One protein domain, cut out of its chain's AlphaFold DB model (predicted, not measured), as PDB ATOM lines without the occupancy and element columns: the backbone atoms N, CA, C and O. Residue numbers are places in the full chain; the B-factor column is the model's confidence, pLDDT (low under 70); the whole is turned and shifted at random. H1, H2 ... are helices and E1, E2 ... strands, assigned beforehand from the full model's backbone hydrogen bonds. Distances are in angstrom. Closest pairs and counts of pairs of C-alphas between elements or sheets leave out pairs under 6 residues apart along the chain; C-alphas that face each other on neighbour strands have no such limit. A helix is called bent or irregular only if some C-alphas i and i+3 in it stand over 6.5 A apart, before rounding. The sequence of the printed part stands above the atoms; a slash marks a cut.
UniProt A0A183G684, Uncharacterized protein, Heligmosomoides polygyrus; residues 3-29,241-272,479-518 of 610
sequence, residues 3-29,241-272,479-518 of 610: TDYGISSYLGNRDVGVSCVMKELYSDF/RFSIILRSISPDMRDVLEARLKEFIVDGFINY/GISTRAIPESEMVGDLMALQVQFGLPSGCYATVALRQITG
ATOM      1  N   THR A   3     -18.156  84.908  -0.588       84.19
ATOM      2  CA  THR A   3     -18.266  83.651  -1.346       84.19
ATOM      3  C   THR A   3     -18.730  83.855  -2.786       84.19
ATOM      4  O   THR A   3     -18.209  83.208  -3.692       84.19
ATOM      5  N   ASP A   4     -19.649  84.796  -3.020       83.81
ATOM      6  CA  ASP A   4     -20.181  85.111  -4.354       83.81
ATOM      7  C   ASP A   4     -19.093  85.712  -5.257       83.81
ATOM      8  O   ASP A   4     -19.134  85.586  -6.482       83.81
ATOM      9  N   TYR A   5     -18.072  86.310  -4.636       87.56
ATOM     10  CA  TYR A   5     -16.891  86.864  -5.292       87.56
ATOM     11  C   TYR A   5     -15.669  85.938  -5.249       87.56
ATOM     12  O   TYR A   5     -14.547  86.380  -5.502       87.56
ATOM     13  N   GLY A   6     -15.874  84.654  -4.937       87.12
ATOM     14  CA  GLY A   6     -14.817  83.645  -4.905       87.12
ATOM     15  C   GLY A   6     -13.838  83.797  -3.740       87.12
ATOM     16  O   GLY A   6     -12.757  83.225  -3.806       87.12
ATOM     17  N   ILE A   7     -14.180  84.558  -2.696       89.06
ATOM     18  CA  ILE A   7     -13.352  84.764  -1.501       89.06
ATOM     19  C   ILE A   7     -13.806  83.756  -0.435       89.06
ATOM     20  O   ILE A   7     -14.678  84.055   0.381       89.06
ATOM     21  N   SER A   8     -13.269  82.533  -0.464       89.56
ATOM     22  CA  SER A   8     -13.767  81.443   0.396       89.56
ATOM     23  C   SER A   8     -12.732  80.842   1.342       89.56
ATOM     24  O   SER A   8     -13.110  80.397   2.421       89.56
ATOM     25  N   SER A   9     -11.445  80.853   0.999       88.06
ATOM     26  CA  SER A   9     -10.416  80.171   1.796       88.06
ATOM     27  C   SER A   9      -9.745  81.105   2.812       88.06
ATOM     28  O   SER A   9      -9.798  82.332   2.691       88.06
ATOM     29  N   TYR A  10      -9.116  80.518   3.828       86.94
ATOM     30  CA  TYR A  10      -8.267  81.185   4.821       86.94
ATOM     31  C   TYR A  10      -6.953  80.414   4.956       86.94
ATOM     32  O   TYR A  10      -6.903  79.225   4.634       86.94
ATOM     33  N   LEU A  11      -5.905  81.073   5.453       81.38
ATOM     34  CA  LEU A  11      -4.732  80.361   5.971       81.38
ATOM     35  C   LEU A  11      -4.997  79.964   7.432       81.38
ATOM     36  O   LEU A  11      -5.527  80.770   8.199       81.38
ATOM     37  N   GLY A  12      -4.651  78.736   7.816       84.25
ATOM     38  CA  GLY A  12      -4.895  78.224   9.169       84.25
ATOM     39  C   GLY A  12      -6.380  78.029   9.520       84.25
ATOM     40  O   GLY A  12      -7.274  78.197   8.689       84.25
ATOM     41  N   ASN A  13      -6.656  77.649  10.772       84.69
ATOM     42  CA  ASN A  13      -8.023  77.416  11.250       84.69
ATOM     43  C   ASN A  13      -8.740  78.754  11.534       84.69
ATOM     44  O   ASN A  13      -8.244  79.584  12.303       84.69
ATOM     45  N   ARG A  14      -9.922  78.957  10.934       89.94
ATOM     46  CA  ARG A  14     -10.790  80.131  11.142       89.94
ATOM     47  C   ARG A  14     -12.234  79.762  11.515       89.94
ATOM     48  O   ARG A  14     -13.145  80.535  11.251       89.94
ATOM     49  N   ASP A  15     -12.428  78.626  12.183       83.00
ATOM     50  CA  ASP A  15     -13.747  78.111  12.587       83.00
ATOM     51  C   ASP A  15     -14.477  79.058  13.556       83.00
ATOM     52  O   ASP A  15     -15.704  79.150  13.554       83.00
ATOM     53  N   VAL A  16     -13.718  79.800  14.369       85.50
ATOM     54  CA  VAL A  16     -14.246  80.820  15.287       85.50
ATOM     55  C   VAL A  16     -14.090  82.211  14.669       85.50
ATOM     56  O   VAL A  16     -12.979  82.732  14.554       85.50
ATOM     57  N   GLY A  17     -15.193  82.839  14.276       87.62
ATOM     58  CA  GLY A  17     -15.184  84.218  13.786       87.62
ATOM     59  C   GLY A  17     -15.110  85.237  14.926       87.62
ATOM     60  O   GLY A  17     -15.873  85.153  15.885       87.62
ATOM     61  N   VAL A  18     -14.237  86.236  14.801       86.06
ATOM     62  CA  VAL A  18     -14.182  87.391  15.702       86.06
ATOM     63  C   VAL A  18     -15.077  88.494  15.144       86.06
ATOM     64  O   VAL A  18     -14.780  89.099  14.108       86.06
ATOM     65  N   SER A  19     -16.196  88.741  15.824       83.12
ATOM     66  CA  SER A  19     -17.085  89.863  15.516       83.12
ATOM     67  C   SER A  19     -16.409  91.184  15.890       83.12
ATOM     68  O   SER A  19     -15.847  91.311  16.977       83.12
ATOM     69  N   CYS A  20     -16.455  92.162  14.989       83.06
ATOM     70  CA  CYS A  20     -15.907  93.495  15.221       83.06
ATOM     71  C   CYS A  20     -16.566  94.534  14.310       83.06
ATOM     72  O   CYS A  20     -17.090  94.209  13.244       83.06
ATOM     73  N   VAL A  21     -16.469  95.803  14.696       81.00
ATOM     74  CA  VAL A  21     -16.943  96.949  13.918       81.00
ATOM     75  C   VAL A  21     -15.745  97.656  13.292       81.00
ATOM     76  O   VAL A  21     -14.837  98.109  13.988       81.00
ATOM     77  N   MET A  22     -15.747  97.773  11.964       84.25
ATOM     78  CA  MET A  22     -14.727  98.501  11.210       84.25
ATOM     79  C   MET A  22     -15.282  99.834  10.702       84.25
ATOM     80  O   MET A  22     -16.437  99.925  10.282       84.25
ATOM     81  N   LYS A  23     -14.418 100.861  10.656       82.69
ATOM     82  CA  LYS A  23     -14.759 102.197  10.146       82.69
ATOM     83  C   LYS A  23     -15.956 102.797  10.892       82.69
ATOM     84  O   LYS A  23     -16.712 103.525  10.263       82.69
ATOM     85  N   GLU A  24     -16.164 102.524  12.184       80.69
ATOM     86  CA  GLU A  24     -17.243 103.170  12.955       80.69
ATOM     87  C   GLU A  24     -17.126 104.696  12.814       80.69
ATOM     88  O   GLU A  24     -18.035 105.374  12.315       80.69
ATOM     89  N   LEU A  25     -15.919 105.200  13.074       81.31
ATOM     90  CA  LEU A  25     -15.468 106.524  12.680       81.31
ATOM     91  C   LEU A  25     -14.587 106.425  11.427       81.31
ATOM     92  O   LEU A  25     -13.860 105.455  11.220       81.31
ATOM     93  N   TYR A  26     -14.593 107.457  10.576       81.69
ATOM     94  CA  TYR A  26     -13.645 107.513   9.451       81.69
ATOM     95  C   TYR A  26     -12.188 107.647   9.932       81.69
ATOM     96  O   TYR A  26     -11.275 107.276   9.202       81.69
ATOM     97  N   SER A  27     -11.978 108.147  11.154       87.12
ATOM     98  CA  SER A  27     -10.678 108.238  11.825       87.12
ATOM     99  C   SER A  27     -10.151 106.892  12.324       87.12
ATOM    100  O   SER A  27      -8.960 106.782  12.590       87.12
ATOM    101  N   ASP A  28     -10.997 105.861  12.399       87.94
ATOM    102  CA  ASP A  28     -10.574 104.496  12.741       87.94
ATOM    103  C   ASP A  28      -9.843 103.809  11.584       87.94
ATOM    104  O   ASP A  28      -9.383 102.683  11.731       87.94
ATOM    105  N   PHE A  29      -9.774 104.445  10.413       93.19
ATOM    106  CA  PHE A  29      -9.166 103.882   9.216       93.19
ATOM    107  C   PHE A  29      -8.276 104.930   8.553       93.19
ATOM    108  O   PHE A  29      -8.740 105.798   7.809       93.19
ATOM    109  N   ARG A 241       0.416 102.170   3.957       91.75
ATOM    110  CA  ARG A 241       0.388 101.849   5.376       91.75
ATOM    111  C   ARG A 241      -1.006 102.120   5.910       91.75
ATOM    112  O   ARG A 241      -1.526 103.230   5.790       91.75
ATOM    113  N   PHE A 242      -1.573 101.111   6.539       89.69
ATOM    114  CA  PHE A 242      -2.860 101.167   7.197       89.69
ATOM    115  C   PHE A 242      -2.650 101.284   8.700       89.69
ATOM    116  O   PHE A 242      -1.803 100.595   9.262       89.69
ATOM    117  N   SER A 243      -3.410 102.162   9.351       92.69
ATOM    118  CA  SER A 243      -3.604 102.137  10.806       92.69
ATOM    119  C   SER A 243      -5.099 102.045  11.061       92.69
ATOM    120  O   SER A 243      -5.844 102.938  10.655       92.69
ATOM    121  N   ILE A 244      -5.535 100.930  11.638       90.44
ATOM    122  CA  ILE A 244      -6.942 100.543  11.697       90.44
ATOM    123  C   ILE A 244      -7.314 100.198  13.131       90.44
ATOM    124  O   ILE A 244      -6.569  99.502  13.817       90.44
ATOM    125  N   ILE A 245      -8.478 100.673  13.562       89.06
ATOM    126  CA  ILE A 245      -9.103 100.295  14.826       89.06
ATOM    127  C   ILE A 245     -10.324  99.433  14.506       89.06
ATOM    128  O   ILE A 245     -11.259  99.880  13.837       89.06
ATOM    129  N   LEU A 246     -10.304  98.194  14.986       88.31
ATOM    130  CA  LEU A 246     -11.462  97.309  15.030       88.31
ATOM    131  C   LEU A 246     -12.109  97.439  16.409       88.31
ATOM    132  O   LEU A 246     -11.456  97.201  17.424       88.31
ATOM    133  N   ARG A 247     -13.374  97.850  16.452       83.38
ATOM    134  CA  ARG A 247     -14.109  98.133  17.692       83.38
ATOM    135  C   ARG A 247     -15.059  96.999  18.061       83.38
ATOM    136  O   ARG A 247     -15.328  96.120  17.243       83.38
ATOM    137  N   SER A 248     -15.578  97.058  19.284       81.38
ATOM    138  CA  SER A 248     -16.615  96.155  19.800       81.38
ATOM    139  C   SER A 248     -16.234  94.675  19.720       81.38
ATOM    140  O   SER A 248     -17.034  93.842  19.300       81.38
ATOM    141  N   ILE A 249     -14.995  94.364  20.097       82.19
ATOM    142  CA  ILE A 249     -14.491  92.995  20.186       82.19
ATOM    143  C   ILE A 249     -14.762  92.473  21.592       82.19
ATOM    144  O   ILE A 249     -14.467  93.143  22.583       82.19
ATOM    145  N   SER A 250     -15.299  91.259  21.673       79.38
ATOM    146  CA  SER A 250     -15.561  90.605  22.951       79.38
ATOM    147  C   SER A 250     -14.249  90.238  23.677       79.38
ATOM    148  O   SER A 250     -13.326  89.736  23.025       79.38
ATOM    149  N   PRO A 251     -14.118  90.484  25.000       79.81
ATOM    150  CA  PRO A 251     -12.890  90.213  25.756       79.81
ATOM    151  C   PRO A 251     -12.378  88.761  25.700       79.81
ATOM    152  O   PRO A 251     -11.173  88.525  25.740       79.81
ATOM    153  N   ASP A 252     -13.273  87.784  25.554       83.81
ATOM    154  CA  ASP A 252     -12.950  86.354  25.431       83.81
ATOM    155  C   ASP A 252     -12.242  85.993  24.111       83.81
ATOM    156  O   ASP A 252     -11.645  84.926  23.999       83.81
ATOM    157  N   MET A 253     -12.250  86.887  23.116       86.81
ATOM    158  CA  MET A 253     -11.571  86.681  21.832       86.81
ATOM    159  C   MET A 253     -10.088  87.089  21.841       86.81
ATOM    160  O   MET A 253      -9.428  86.972  20.805       86.81
ATOM    161  N   ARG A 254      -9.541  87.566  22.974       86.88
ATOM    162  CA  ARG A 254      -8.143  88.036  23.075       86.88
ATOM    163  C   ARG A 254      -7.142  86.978  22.612       86.88
ATOM    164  O   ARG A 254      -6.384  87.233  21.680       86.88
ATOM    165  N   ASP A 255      -7.172  85.798  23.225       89.69
ATOM    166  CA  ASP A 255      -6.182  84.743  22.974       89.69
ATOM    167  C   ASP A 255      -6.234  84.255  21.519       89.69
ATOM    168  O   ASP A 255      -5.203  84.009  20.889       89.69
ATOM    169  N   VAL A 256      -7.445  84.194  20.948       91.12
ATOM    170  CA  VAL A 256      -7.670  83.855  19.536       91.12
ATOM    171  C   VAL A 256      -7.015  84.893  18.622       91.12
ATOM    172  O   VAL A 256      -6.325  84.527  17.670       91.12
ATOM    173  N   LEU A 257      -7.205  86.186  18.898       90.00
ATOM    174  CA  LEU A 257      -6.603  87.265  18.111       90.00
ATOM    175  C   LEU A 257      -5.078  87.284  18.231       90.00
ATOM    176  O   LEU A 257      -4.400  87.441  17.219       90.00
ATOM    177  N   GLU A 258      -4.527  87.101  19.430       90.25
ATOM    178  CA  GLU A 258      -3.075  87.073  19.631       90.25
ATOM    179  C   GLU A 258      -2.407  85.918  18.881       90.25
ATOM    180  O   GLU A 258      -1.375  86.120  18.235       90.25
ATOM    181  N   ALA A 259      -3.000  84.721  18.924       90.38
ATOM    182  CA  ALA A 259      -2.514  83.576  18.161       90.38
ATOM    183  C   ALA A 259      -2.554  83.858  16.651       90.38
ATOM    184  O   ALA A 259      -1.549  83.689  15.960       90.38
ATOM    185  N   ARG A 260      -3.675  84.385  16.145       90.62
ATOM    186  CA  ARG A 260      -3.836  84.700  14.717       90.62
ATOM    187  C   ARG A 260      -2.932  85.821  14.233       90.62
ATOM    188  O   ARG A 260      -2.505  85.783  13.086       90.62
ATOM    189  N   LEU A 261      -2.627  86.810  15.070       86.38
ATOM    190  CA  LEU A 261      -1.668  87.862  14.731       86.38
ATOM    191  C   LEU A 261      -0.247  87.301  14.607       86.38
ATOM    192  O   LEU A 261       0.479  87.719  13.710       86.38
ATOM    193  N   LYS A 262       0.139  86.341  15.460       85.50
ATOM    194  CA  LYS A 262       1.430  85.642  15.347       85.50
ATOM    195  C   LYS A 262       1.509  84.822  14.057       85.50
ATOM    196  O   LYS A 262       2.497  84.949  13.345       85.50
ATOM    197  N   GLU A 263       0.460  84.062  13.732       84.56
ATOM    198  CA  GLU A 263       0.348  83.347  12.447       84.56
ATOM    199  C   GLU A 263       0.447  84.317  11.268       84.56
ATOM    200  O   GLU A 263       1.256  84.142  10.372       84.56
ATOM    201  N   PHE A 264      -0.332  85.397  11.294       82.62
ATOM    202  CA  PHE A 264      -0.412  86.371  10.210       82.62
ATOM    203  C   PHE A 264       0.920  87.082   9.921       82.62
ATOM    204  O   PHE A 264       1.180  87.437   8.776       82.62
ATOM    205  N   ILE A 265       1.777  87.281  10.928       78.56
ATOM    206  CA  ILE A 265       3.125  87.840  10.732       78.56
ATOM    207  C   ILE A 265       4.029  86.872   9.955       78.56
ATOM    208  O   ILE A 265       4.885  87.329   9.200       78.56
ATOM    209  N   VAL A 266       3.854  85.562  10.146       78.69
ATOM    210  CA  VAL A 266       4.697  84.521   9.537       78.69
ATOM    211  C   VAL A 266       4.143  84.084   8.182       78.69
ATOM    212  O   VAL A 266       4.878  84.035   7.202       78.69
ATOM    213  N   ASP A 267       2.844  83.809   8.127       78.12
ATOM    214  CA  ASP A 267       2.175  83.171   6.992       78.12
ATOM    215  C   ASP A 267       1.482  84.184   6.064       78.12
ATOM    216  O   ASP A 267       1.092  83.853   4.945       78.12
ATOM    217  N   GLY A 268       1.294  85.426   6.520       83.06
ATOM    218  CA  GLY A 268       0.599  86.463   5.764       83.06
ATOM    219  C   GLY A 268      -0.888  86.157   5.551       83.06
ATOM    220  O   GLY A 268      -1.620  85.770   6.467       83.06
ATOM    221  N   PHE A 269      -1.370  86.405   4.331       85.38
ATOM    222  CA  PHE A 269      -2.763  86.197   3.934       85.38
ATOM    223  C   PHE A 269      -2.892  85.943   2.428       85.38
ATOM    224  O   PHE A 269      -2.039  86.342   1.638       85.38
ATOM    225  N   ILE A 270      -4.004  85.331   2.015       85.25
ATOM    226  CA  ILE A 270      -4.321  85.135   0.594       85.25
ATOM    227  C   ILE A 270      -4.733  86.481  -0.004       85.25
ATOM    228  O   ILE A 270      -5.740  87.057   0.416       85.25
ATOM    229  N   ASN A 271      -3.994  86.982  -0.996       83.94
ATOM    230  CA  ASN A 271      -4.266  88.290  -1.592       83.94
ATOM    231  C   ASN A 271      -5.451  88.286  -2.571       83.94
ATOM    232  O   ASN A 271      -5.294  88.473  -3.775       83.94
ATOM    233  N   TYR A 272      -6.656  88.088  -2.049       86.19
ATOM    234  CA  TYR A 272      -7.883  88.245  -2.821       86.19
ATOM    235  C   TYR A 272      -8.097  89.682  -3.300       86.19
ATOM    236  O   TYR A 272      -7.801  90.655  -2.601       86.19
ATOM    237  N   GLY A 479       4.622  93.020   3.200       25.17
ATOM    238  CA  GLY A 479       5.361  93.645   4.317       25.17
ATOM    239  C   GLY A 479       4.517  94.098   5.522       25.17
ATOM    240  O   GLY A 479       3.813  95.098   5.424       25.17
ATOM    241  N   ILE A 480       4.637  93.452   6.696       28.75
ATOM    242  CA  ILE A 480       3.909  93.827   7.932       28.75
ATOM    243  C   ILE A 480       4.843  93.915   9.154       28.75
ATOM    244  O   ILE A 480       5.705  93.069   9.344       28.75
ATOM    245  N   SER A 481       4.637  94.932  10.005       26.39
ATOM    246  CA  SER A 481       5.224  95.074  11.350       26.39
ATOM    247  C   SER A 481       4.188  95.699  12.288       26.39
ATOM    248  O   SER A 481       3.611  96.728  11.938       26.39
ATOM    249  N   THR A 482       3.985  95.132  13.481       28.27
ATOM    250  CA  THR A 482       3.005  95.598  14.486       28.27
ATOM    251  C   THR A 482       3.683  96.118  15.766       28.27
ATOM    252  O   THR A 482       4.826  95.779  16.065       28.27
ATOM    253  N   ARG A 483       2.983  96.977  16.527       27.33
ATOM    254  CA  ARG A 483       3.383  97.470  17.861       27.33
ATOM    255  C   ARG A 483       2.149  97.510  18.771       27.33
ATOM    256  O   ARG A 483       1.113  97.997  18.331       27.33
ATOM    257  N   ALA A 484       2.268  97.019  20.006       28.83
ATOM    258  CA  ALA A 484       1.196  96.982  21.011       28.83
ATOM    259  C   ALA A 484       1.327  98.107  22.064       28.83
ATOM    260  O   ALA A 484       2.422  98.638  22.274       28.83
ATOM    261  N   ILE A 485       0.208  98.461  22.708       29.44
ATOM    262  CA  ILE A 485       0.105  99.413  23.834       29.44
ATOM    263  C   ILE A 485       0.174  98.626  25.164       29.44
ATOM    264  O   ILE A 485      -0.287  97.485  25.191       29.44
ATOM    265  N   PRO A 486       0.746  99.180  26.253       30.75
ATOM    266  CA  PRO A 486       0.831  98.505  27.549       30.75
ATOM    267  C   PRO A 486      -0.534  98.167  28.167       30.75
ATOM    268  O   PRO A 486      -1.463  98.971  28.168       30.75
ATOM    269  N   GLU A 487      -0.608  96.981  28.765       36.41
ATOM    270  CA  GLU A 487      -1.809  96.347  29.326       36.41
ATOM    271  C   GLU A 487      -2.470  97.122  30.483       36.41
ATOM    272  O   GLU A 487      -3.659  96.959  30.748       36.41
ATOM    273  N   SER A 488      -1.731  98.024  31.136       35.28
ATOM    274  CA  SER A 488      -2.186  98.798  32.298       35.28
ATOM    275  C   SER A 488      -3.276  99.838  32.002       35.28
ATOM    276  O   SER A 488      -3.801 100.434  32.939       35.28
ATOM    277  N   GLU A 489      -3.612 100.076  30.729       35.72
ATOM    278  CA  GLU A 489      -4.561 101.119  30.296       35.72
ATOM    279  C   GLU A 489      -5.887 100.567  29.718       35.72
ATOM    280  O   GLU A 489      -6.760 101.344  29.331       35.72
ATOM    281  N   MET A 490      -6.082  99.240  29.667       37.75
ATOM    282  CA  MET A 490      -7.237  98.601  29.007       37.75
ATOM    283  C   MET A 490      -8.325  98.134  30.000       37.75
ATOM    284  O   MET A 490      -8.406  96.945  30.302       37.75
ATOM    285  N   VAL A 491      -9.192  99.036  30.483       48.09
ATOM    286  CA  VAL A 491     -10.361  98.680  31.326       48.09
ATOM    287  C   VAL A 491     -11.673  99.150  30.680       48.09
ATOM    288  O   VAL A 491     -11.859 100.345  30.462       48.09
ATOM    289  N   GLY A 492     -12.584  98.212  30.388       46.28
ATOM    290  CA  GLY A 492     -13.926  98.461  29.842       46.28
ATOM    291  C   GLY A 492     -14.658  97.168  29.442       46.28
ATOM    292  O   GLY A 492     -14.039  96.107  29.387       46.28
ATOM    293  N   ASP A 493     -15.962  97.259  29.149       52.50
ATOM    294  CA  ASP A 493     -16.829  96.100  28.830       52.50
ATOM    295  C   ASP A 493     -16.552  95.476  27.446       52.50
ATOM    296  O   ASP A 493     -16.927  94.336  27.175       52.50
ATOM    297  N   LEU A 494     -15.882  96.217  26.559       61.38
ATOM    298  CA  LEU A 494     -15.501  95.792  25.213       61.38
ATOM    299  C   LEU A 494     -14.031  96.116  24.955       61.38
ATOM    300  O   LEU A 494     -13.502  97.117  25.442       61.38
ATOM    301  N   MET A 495     -13.387  95.303  24.121       81.31
ATOM    302  CA  MET A 495     -12.044  95.572  23.620       81.31
ATOM    303  C   MET A 495     -12.085  96.205  22.226       81.31
ATOM    304  O   MET A 495     -13.008  96.001  21.433       81.31
ATOM    305  N   ALA A 496     -11.035  96.955  21.904       82.62
ATOM    306  CA  ALA A 496     -10.730  97.372  20.545       82.62
ATOM    307  C   ALA A 496      -9.339  96.857  20.166       82.62
ATOM    308  O   ALA A 496      -8.417  96.886  20.982       82.62
ATOM    309  N   LEU A 497      -9.186  96.410  18.922       84.88
ATOM    310  CA  LEU A 497      -7.906  95.997  18.363       84.88
ATOM    311  C   LEU A 497      -7.387  97.106  17.448       84.88
ATOM    312  O   LEU A 497      -7.974  97.389  16.403       84.88
ATOM    313  N   GLN A 498      -6.266  97.711  17.828       89.56
ATOM    314  CA  GLN A 498      -5.526  98.624  16.966       89.56
ATOM    315  C   GLN A 498      -4.430  97.853  16.228       89.56
ATOM    316  O   GLN A 498      -3.538  97.279  16.847       89.56
ATOM    317  N   VAL A 499      -4.475  97.874  14.897       84.31
ATOM    318  CA  VAL A 499      -3.452  97.274  14.032       84.31
ATOM    319  C   VAL A 499      -2.840  98.320  13.122       84.31
ATOM    320  O   VAL A 499      -3.494  99.266  12.679       84.31
ATOM    321  N   GLN A 500      -1.564  98.129  12.816       88.00
ATOM    322  CA  GLN A 500      -0.848  98.942  11.854       88.00
ATOM    323  C   GLN A 500       0.040  98.046  11.006       88.00
ATOM    324  O   GLN A 500       0.741  97.199  11.549       88.00
ATOM    325  N   PHE A 501      -0.010  98.219   9.688       81.06
ATOM    326  CA  PHE A 501       0.743  97.390   8.751       81.06
ATOM    327  C   PHE A 501       0.896  98.076   7.390       81.06
ATOM    328  O   PHE A 501       0.080  98.920   7.017       81.06
ATOM    329  N   GLY A 502       1.958  97.744   6.656       84.19
ATOM    330  CA  GLY A 502       2.109  98.102   5.246       84.19
ATOM    331  C   GLY A 502       1.413  97.068   4.370       84.19
ATOM    332  O   GLY A 502       1.289  95.916   4.755       84.19
ATOM    333  N   LEU A 503       0.931  97.468   3.203       82.62
ATOM    334  CA  LEU A 503       0.586  96.543   2.132       82.62
ATOM    335  C   LEU A 503       1.071  97.137   0.815       82.62
ATOM    336  O   LEU A 503       0.909  98.346   0.625       82.62
ATOM    337  N   PRO A 504       1.606  96.329  -0.104       79.06
ATOM    338  CA  PRO A 504       1.980  96.803  -1.428       79.06
ATOM    339  C   PRO A 504       0.762  97.263  -2.236       79.06
ATOM    340  O   PRO A 504      -0.402  96.999  -1.905       79.06
ATOM    341  N   SER A 505       1.026  97.936  -3.350       76.06
ATOM    342  CA  SER A 505       0.005  98.243  -4.343       76.06
ATOM    343  C   SER A 505      -0.666  96.960  -4.851       76.06
ATOM    344  O   SER A 505       0.007  95.974  -5.139       76.06
ATOM    345  N   GLY A 506      -1.994  96.978  -4.972       74.31
ATOM    346  CA  GLY A 506      -2.784  95.817  -5.404       74.31
ATOM    347  C   GLY A 506      -3.326  94.946  -4.264       74.31
ATOM    348  O   GLY A 506      -4.183  94.106  -4.521       74.31
ATOM    349  N   CYS A 507      -2.905  95.181  -3.018       79.31
ATOM    350  CA  CYS A 507      -3.448  94.502  -1.841       79.31
ATOM    351  C   CYS A 507      -4.589  95.285  -1.173       79.31
ATOM    352  O   CYS A 507      -4.658  96.517  -1.236       79.31
ATOM    353  N   TYR A 508      -5.469  94.563  -0.474       83.94
ATOM    354  CA  TYR A 508      -6.655  95.115   0.186       83.94
ATOM    355  C   TYR A 508      -6.596  94.905   1.703       83.94
ATOM    356  O   TYR A 508      -6.613  93.772   2.180       83.94
ATOM    357  N   ALA A 509      -6.629  95.993   2.481       87.44
ATOM    358  CA  ALA A 509      -6.620  95.906   3.945       87.44
ATOM    359  C   ALA A 509      -7.796  95.095   4.506       87.44
ATOM    360  O   ALA A 509      -7.630  94.377   5.481       87.44
ATOM    361  N   THR A 510      -8.971  95.144   3.874       88.44
ATOM    362  CA  THR A 510     -10.128  94.340   4.301       88.44
ATOM    363  C   THR A 510      -9.866  92.838   4.210       88.44
ATOM    364  O   THR A 510     -10.373  92.093   5.037       88.44
ATOM    365  N   VAL A 511      -9.058  92.391   3.246       86.62
ATOM    366  CA  VAL A 511      -8.708  90.973   3.076       86.62
ATOM    367  C   VAL A 511      -7.688  90.538   4.133       86.62
ATOM    368  O   VAL A 511      -7.822  89.461   4.709       86.62
ATOM    369  N   ALA A 512      -6.733  91.409   4.467       86.25
ATOM    370  CA  ALA A 512      -5.826  91.197   5.593       86.25
ATOM    371  C   ALA A 512      -6.584  91.098   6.933       86.25
ATOM    372  O   ALA A 512      -6.372  90.167   7.704       86.25
ATOM    373  N   LEU A 513      -7.524  92.015   7.194       90.38
ATOM    374  CA  LEU A 513      -8.338  91.984   8.416       90.38
ATOM    375  C   LEU A 513      -9.242  90.754   8.465       90.38
ATOM    376  O   LEU A 513      -9.328  90.131   9.515       90.38
ATOM    377  N   ARG A 514      -9.840  90.360   7.332       90.25
ATOM    378  CA  ARG A 514     -10.591  89.105   7.201       90.25
ATOM    379  C   ARG A 514      -9.744  87.917   7.655       90.25
ATOM    380  O   ARG A 514     -10.228  87.089   8.418       90.25
ATOM    381  N   GLN A 515      -8.480  87.837   7.237       88.81
ATOM    382  CA  GLN A 515      -7.574  86.761   7.657       88.81
ATOM    383  C   GLN A 515      -7.317  86.761   9.176       88.81
ATOM    384  O   GLN A 515      -7.216  85.690   9.775       88.81
ATOM    385  N   ILE A 516      -7.240  87.936   9.807       88.88
ATOM    386  CA  ILE A 516      -7.035  88.075  11.259       88.88
ATOM    387  C   ILE A 516      -8.308  87.703  12.035       88.88
ATOM    388  O   ILE A 516      -8.249  86.971  13.022       88.88
ATOM    389  N   THR A 517      -9.473  88.180  11.604       90.19
ATOM    390  CA  THR A 517     -10.723  88.009  12.356       90.19
ATOM    391  C   THR A 517     -11.458  86.714  12.026       90.19
ATOM    392  O   THR A 517     -12.241  86.242  12.843       90.19
ATOM    393  N   GLY A 518     -11.225  86.111  10.858       88.88
ATOM    394  CA  GLY A 518     -12.012  84.975  10.373       88.88
ATOM    395  C   GLY A 518     -13.462  85.347  10.037       88.88
ATOM    396  O   GLY A 518     -14.345  84.497  10.114       88.88
TER     397      GLY A 518
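AT A GLANCE: This is residues 3 to 29, 241 to 272 and 479 to 518 of the 610 residues of an uncharacterized protein of Heligmosomoides polygyrus (UniProt A0A183G684). A long ribbon of two strands, E1 and E2, has both helices, H1 and H2, on one side of it, with the end of H2 packed on H1. A long unnamed stretch, residues 3 to 29, runs past and pairs briefly with E1, while residues 486 to 491 stick out. The printed part has 99 residues, with E1, H1, E2 and H2 in that order; the sheet is E1 - E2, antiparallel, and the class is mixed, helices and strands, with under half of the residues in named elements. It is compact, with a radius of gyration of the C-alphas of 13.5 A and spans of 39 by 29 by 26 A.

IN THESE COORDINATES: Start at residues 3 to 29, which hold no named element. Find C-alpha 241 at (0.388, 101.849, 5.376); from there E1 runs to residue 249, 22.8 A. H1, residues 251 to 267, covers 25.1 A. E2, residues 495 to 504, covers 28.7 A. H2, residues 509 to 517, covers 12.2 A and ends at C-alpha 517, (-10.723, 88.009, 12.356).

HOW THE PARTS SIT: E1 and E2 are antiparallel neighbours at 156 degrees; look for N 244 and O 499, 2.8 A apart. Residues 21 to 22 pair antiparallel with residues 246 to 247 of E1. The closest C-alphas of E1 and H2, Phe 242 and Ala 509, are 7.2 A apart. H1 touches H2 with residues 257 to 264 alone, closest at the C-alphas of Arg 260 and Ile 516, 5.8 A, at a steep tilt of 59 degrees, opposite ways. H1 is irregular, C-alphas 252 and 255 being 7.4 A apart, with a kink of 26 degrees near residue 258. Every O i to N i+4 pair is within hydrogen-bond range in H2, and 10 of 13 in H1.

THE WHOLE: The C-alphas farthest apart, Asp 4 and Ser 488, are 43.1 A apart. Cuts leave gaps of 10.5 A between C-alphas 29 and 241 and 16.0 A between C-alphas 272 and 479. The links E1 to H1 and E2 to H2 are tight. Residues 479 to 494 have pLDDT under 70.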